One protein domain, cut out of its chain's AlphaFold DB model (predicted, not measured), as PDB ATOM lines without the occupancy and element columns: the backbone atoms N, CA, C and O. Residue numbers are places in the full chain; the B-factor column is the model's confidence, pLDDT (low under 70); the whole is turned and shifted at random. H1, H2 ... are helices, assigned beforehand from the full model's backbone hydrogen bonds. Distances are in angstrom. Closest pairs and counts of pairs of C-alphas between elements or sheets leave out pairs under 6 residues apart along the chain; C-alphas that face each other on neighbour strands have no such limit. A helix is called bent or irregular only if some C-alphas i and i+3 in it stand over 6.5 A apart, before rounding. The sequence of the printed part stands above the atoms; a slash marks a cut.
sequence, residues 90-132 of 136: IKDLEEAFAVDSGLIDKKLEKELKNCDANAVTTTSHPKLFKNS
ATOM      1  N   ILE A  90      11.083  32.088 -44.243       89.69
ATOM      2  CA  ILE A  90      12.491  31.747 -43.998       89.69
ATOM      3  C   ILE A  90      12.674  30.263 -43.664       89.69
ATOM      4  O   ILE A  90      13.665  29.669 -44.077       89.69
ATOM      5  N   LYS A  91      11.716  29.636 -42.982       88.25
ATOM      6  CA  LYS A  91      11.791  28.218 -42.623       88.25
ATOM      7  C   LYS A  91      11.873  27.300 -43.840       88.25
ATOM      8  O   LYS A  91      12.640  26.347 -43.816       88.25
ATOM      9  N   ASP A  92      11.154  27.598 -44.922       87.69
ATOM     10  CA  ASP A  92      11.257  26.796 -46.148       87.69
ATOM     11  C   ASP A  92      12.664  26.881 -46.752       87.69
ATOM     12  O   ASP A  92      13.181  25.894 -47.278       87.69
ATOM     13  N   LEU A  93      13.307  28.052 -46.648       84.19
ATOM     14  CA  LEU A  93      14.696  28.240 -47.071       84.19
ATOM     15  C   LEU A  93      15.656  27.454 -46.173       84.19
ATOM     16  O   LEU A  93      16.574  26.813 -46.683       84.19
ATOM     17  N   GLU A  94      15.432  27.471 -44.856       84.94
ATOM     18  CA  GLU A  94      16.206  26.690 -43.884       84.94
ATOM     19  C   GLU A  94      16.113  25.188 -44.189       84.94
ATOM     20  O   GLU A  94      17.138  24.516 -44.320       84.94
ATOM     21  N   GLU A  95      14.897  24.671 -44.375       85.00
ATOM     22  CA  GLU A  95      14.639  23.263 -44.685       85.00
ATOM     23  C   GLU A  95      15.267  22.848 -46.024       85.00
ATOM     24  O   GLU A  95      15.938  21.815 -46.110       85.00
ATOM     25  N   ALA A  96      15.108  23.659 -47.072       84.06
ATOM     26  CA  ALA A  96      15.692  23.370 -48.376       84.06
ATOM     27  C   ALA A  96      17.232  23.406 -48.347       84.06
ATOM     28  O   ALA A  96      17.871  22.513 -48.914       84.06
ATOM     29  N   PHE A  97      17.833  24.370 -47.641       82.94
ATOM     30  CA  PHE A  97      19.285  24.437 -47.459       82.94
ATOM     31  C   PHE A  97      19.821  23.248 -46.652       82.94
ATOM     32  O   PHE A  97      20.878  22.710 -46.987       82.94
ATOM     33  N   ALA A  98      19.097  22.798 -45.622       82.81
ATOM     34  CA  ALA A  98      19.478  21.636 -44.818       82.81
ATOM     35  C   ALA A  98      19.548  20.360 -45.657       82.81
ATOM     36  O   ALA A  98      20.504  19.589 -45.537       82.81
ATOM     37  N   VAL A  99      18.559  20.167 -46.533       82.12
ATOM     38  CA  VAL A  99      18.504  19.023 -47.449       82.12
ATOM     39  C   VAL A  99      19.669  19.050 -48.435       82.12
ATOM     40  O   VAL A  99      20.287  18.009 -48.653       82.12
ATOM     41  N   ASP A 100      19.981  20.211 -49.013       80.38
ATOM     42  CA  ASP A 100      21.090  20.340 -49.967       80.38
ATOM     43  C   ASP A 100      22.463  20.185 -49.286       80.38
ATOM     44  O   ASP A 100      23.370  19.578 -49.852       80.38
ATOM     45  N   SER A 101      22.604  20.672 -48.051       76.00
ATOM     46  CA  SER A 101      23.881  20.688 -47.321       76.00
ATOM     47  C   SER A 101      24.143  19.426 -46.488       76.00
ATOM     48  O   SER A 101      25.254  19.229 -45.997       76.00
ATOM     49  N   GLY A 102      23.129  18.582 -46.263       77.06
ATOM     50  CA  GLY A 102      23.216  17.422 -45.364       77.06
ATOM     51  C   GLY A 102      23.458  17.791 -43.890       77.06
ATOM     52  O   GLY A 102      23.997  16.983 -43.130       77.06
ATOM     53  N   LEU A 103      23.113  19.018 -43.487       70.44
ATOM     54  CA  LEU A 103      23.369  19.567 -42.151       70.44
ATOM     55  C   LEU A 103      22.157  19.403 -41.222       70.44
ATOM     56  O   LEU A 103      21.015  19.453 -41.662       70.44
ATOM     57  N   ILE A 104      22.421  19.256 -39.916       63.03
ATOM     58  CA  ILE A 104      21.403  19.162 -38.852       63.03
ATOM     59  C   ILE A 104      21.388  20.467 -38.031       63.03
ATOM     60  O   ILE A 104      22.450  20.986 -37.661       63.03
ATOM     61  N   ASP A 105      20.181  20.964 -37.752       61.97
ATOM     62  CA  ASP A 105      19.720  22.156 -37.014       61.97
ATOM     63  C   ASP A 105      20.770  23.152 -36.480       61.97
ATOM     64  O   ASP A 105      20.818  24.300 -36.912       61.97
ATOM     65  N   LYS A 106      21.651  22.771 -35.545       59.41
ATOM     66  CA  LYS A 106      22.579  23.741 -34.916       59.41
ATOM     67  C   LYS A 106      23.703  24.234 -35.830       59.41
ATOM     68  O   LYS A 106      24.231  25.323 -35.607       59.41
ATOM     69  N   LYS A 107      24.115  23.444 -36.827       62.53
ATOM     70  CA  LYS A 107      25.091  23.902 -37.837       62.53
ATOM     71  C   LYS A 107      24.416  24.706 -38.946       62.53
ATOM     72  O   LYS A 107      25.050  25.590 -39.513       62.53
ATOM     73  N   LEU A 108      23.136  24.433 -39.185       66.44
ATOM     74  CA  LEU A 108      22.329  25.024 -40.239       66.44
ATOM     75  C   LEU A 108      22.196  26.543 -40.081       66.44
ATOM     76  O   LEU A 108      22.586  27.283 -40.977       66.44
ATOM     77  N   GLU A 109      21.752  27.016 -38.911       65.25
ATOM     78  CA  GLU A 109      21.571  28.457 -38.654       65.25
ATOM     79  C   GLU A 109      22.871  29.258 -38.813       65.25
ATOM     80  O   GLU A 109      22.864  30.409 -39.249       65.25
ATOM     81  N   LYS A 110      24.006  28.661 -38.432       67.38
ATOM     82  CA  LYS A 110      25.315  29.313 -38.518       67.38
ATOM     83  C   LYS A 110      25.810  29.393 -39.962       67.38
ATOM     84  O   LYS A 110      26.431  30.386 -40.325       67.38
ATOM     85  N   GLU A 111      25.556  28.367 -40.764       69.12
ATOM     86  CA  GLU A 111      25.950  28.319 -42.174       69.12
ATOM     87  C   GLU A 111      25.057  29.231 -43.025       69.12
ATOM     88  O   GLU A 111      25.584  30.037 -43.784       69.12
ATOM     89  N   LEU A 112      23.733  29.222 -42.814       69.56
ATOM     90  CA  LEU A 112      22.804  30.137 -43.496       69.56
ATOM     91  C   LEU A 112      23.137  31.610 -43.251       69.56
ATOM     92  O   LEU A 112      23.132  32.398 -44.191       69.56
ATOM     93  N   LYS A 113      23.484  31.989 -42.015       72.00
ATOM     94  CA  LYS A 113      23.890  33.371 -41.692       72.00
ATOM     95  C   LYS A 113      25.149  33.828 -42.431       72.00
ATOM     96  O   LYS A 113      25.337  35.026 -42.604       72.00
ATOM     97  N   ASN A 114      26.001  32.887 -42.830       72.25
ATOM     98  CA  ASN A 114      27.240  33.154 -43.557       72.25
ATOM     99  C   ASN A 114      27.122  32.833 -45.054       72.25
ATOM    100  O   ASN A 114      28.108  32.950 -45.780       72.25
ATOM    101  N   CYS A 115      25.945  32.403 -45.509       69.50
ATOM    102  CA  CYS A 115      25.707  32.049 -46.893       69.50
ATOM    103  C   CYS A 115      25.641  33.325 -47.736       69.50
ATOM    104  O   CYS A 115      24.801  34.198 -47.503       69.50
ATOM    105  N   ASP A 116      26.529  33.443 -48.723       74.75
ATOM    106  CA  ASP A 116      26.423  34.487 -49.735       74.75
ATOM    107  C   ASP A 116      25.326  34.094 -50.727       74.75
ATOM    108  O   ASP A 116      25.518  33.216 -51.570       74.75
ATOM    109  N   ALA A 117      24.179  34.767 -50.638       68.50
ATOM    110  CA  ALA A 117      23.037  34.533 -51.513       68.50
ATOM    111  C   ALA A 117      23.383  34.656 -53.011       68.50
ATOM    112  O   ALA A 117      22.721  34.030 -53.836       68.50
ATOM    113  N   ASN A 118      24.433  35.404 -53.375       71.62
ATOM    114  CA  ASN A 118      24.872  35.541 -54.767       71.62
ATOM    115  C   ASN A 118      25.717  34.353 -55.254       71.62
ATOM    116  O   ASN A 118      25.845  34.145 -56.461       71.62
ATOM    117  N   ALA A 119      26.295  33.576 -54.337       71.12
ATOM    118  CA  ALA A 119      27.077  32.381 -54.645       71.12
ATOM    119  C   ALA A 119      26.207  31.112 -54.740       71.12
ATOM    120  O   ALA A 119      26.658  30.076 -55.238       71.12
ATOM    121  N   VAL A 120      24.953  31.181 -54.283       69.31
ATOM    122  CA  VAL A 120      23.995  30.075 -54.336       69.31
ATOM    123  C   VAL A 120      23.477  29.907 -55.765       69.31
ATOM    124  O   VAL A 120      22.794  30.769 -56.311       69.31
ATOM    125  N   THR A 121      23.771  28.761 -56.379       74.12
ATOM    126  CA  THR A 121      23.314  28.419 -57.737       74.12
ATOM    127  C   THR A 121      22.428  27.180 -57.743       74.12
ATOM    128  O   THR A 121      22.558  26.312 -56.876       74.12
ATOM    129  N   THR A 122      21.595  27.039 -58.778       72.06
ATOM    130  CA  THR A 122      20.743  25.858 -59.015       72.06
ATOM    131  C   THR A 122      21.527  24.550 -59.124       72.06
ATOM    132  O   THR A 122      20.963  23.485 -58.891       72.06
ATOM    133  N   THR A 123      22.819  24.610 -59.461       73.44
ATOM    134  CA  THR A 123      23.709  23.442 -59.502       73.44
ATOM    135  C   THR A 123      24.204  23.052 -58.111       73.44
ATOM    136  O   THR A 123      24.271  21.866 -57.803       73.44
ATOM    137  N   SER A 124      24.535  24.037 -57.270       74.25
ATOM    138  CA  SER A 124      25.039  23.808 -55.908       74.25
ATOM    139  C   SER A 124      23.941  23.477 -54.892       74.25
ATOM    140  O   SER A 124      24.156  22.641 -54.023       74.25
ATOM    141  N   HIS A 125      22.770  24.106 -55.020       72.56
ATOM    142  CA  HIS A 125      21.672  24.009 -54.058       72.56
ATOM    143  C   HIS A 125      20.337  23.866 -54.802       72.56
ATOM    144  O   HIS A 125      19.531  24.797 -54.863       72.56
ATOM    145  N   PRO A 126      20.112  22.727 -55.476       76.38
ATOM    146  CA  PRO A 126      18.972  22.545 -56.365       76.38
ATOM    147  C   PRO A 126      17.620  22.566 -55.647       76.38
ATOM    148  O   PRO A 126      16.599  22.780 -56.309       76.38
ATOM    149  N   LYS A 127      17.556  22.298 -54.337       79.00
ATOM    150  CA  LYS A 127      16.293  22.293 -53.585       79.00
ATOM    151  C   LYS A 127      15.862  23.694 -53.182       79.00
ATOM    152  O   LYS A 127      14.658  23.929 -53.197       79.00
ATOM    153  N   LEU A 128      16.798  24.617 -52.953       69.06
ATOM    154  CA  LEU A 128      16.484  26.034 -52.709       69.06
ATOM    155  C   LEU A 128      15.668  26.681 -53.837       69.06
ATOM    156  O   LEU A 128      14.879  27.584 -53.591       69.06
ATOM    157  N   PHE A 129      15.834  26.207 -55.074       72.38
ATOM    158  CA  PHE A 129      15.142  26.754 -56.247       72.38
ATOM    159  C   PHE A 129      13.949  25.911 -56.710       72.38
ATOM    160  O   PHE A 129      13.341  26.215 -57.739       72.38
ATOM    161  N   LYS A 130      13.604  24.826 -56.006       72.06
ATOM    162  CA  LYS A 130      12.401  24.056 -56.337       72.06
ATOM    163  C   LYS A 130      11.196  24.709 -55.681       72.06
ATOM    164  O   LYS A 130      11.134  24.794 -54.465       72.06
ATOM    165  N   ASN A 131      10.216  25.088 -56.502       55.31
ATOM    166  CA  ASN A 131       8.940  25.630 -56.042       55.31
ATOM    167  C   ASN A 131       8.338  24.745 -54.940       55.31
ATOM    168  O   ASN A 131       7.935  23.602 -55.203       55.31
ATOM    169  N   SER A 132       8.236  25.286 -53.724       52.50
ATOM    170  CA  SER A 132       7.285  24.796 -52.737       52.50
ATOM    171  C   SER A 132       5.907  24.902 -53.388       52.50
ATOM    172  O   SER A 132       5.554  25.907 -54.008       52.50
TER     173      SER A 132
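What this domain is: This is residues 90 to 132 of the 136 residues of an uncharacterized protein of Waddlia chondrophila 2032/99 (UniProt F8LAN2). The longest helix, H1, has the shorter H2 packed crosswise on one side, and an unnamed stretch, residues 114 to 132, arches from the end of H2 round to the other side of H1. The printed part has 43 residues, with H1 then H2 and no named strand; the class is all helix, though helices hold 21 of the 43 residues, under half. It is compact, with a radius of gyration of the C-alphas of 9.6 A, and spans 24 by 21 by 18 A.

Where its parts are: H1, residues 90 to 101, is 16.2 A long, from C-alpha 90 at (12.491, 31.747, -43.998). H2, residues 105 to 113, is 12.8 A long and ends with C-alpha 113 at (23.890, 33.371, -41.692). H2 is neither bent nor irregular, but only just: C-alphas 106 and 109 are 6.1 A apart.

How they stand to each other: H1, with residues 94 to 98 alone, touches H2; the closest C-alphas, of Ala 98 and Leu 108, are 6.4 A apart. Their lines are about perpendicular, at 76 degrees. The link between them is tight, 3 residues. Every O i to N i+4 pair is within hydrogen-bond range in H1, and 4 of 5 in H2.

The domain as a whole: The farthest C-alphas, of Lys 106 and Asn 131, are 25.2 A apart. The printed part has no cut. Mean pLDDT of the printed part is 73.3; 15 residues are under 70, among them 104 to 112.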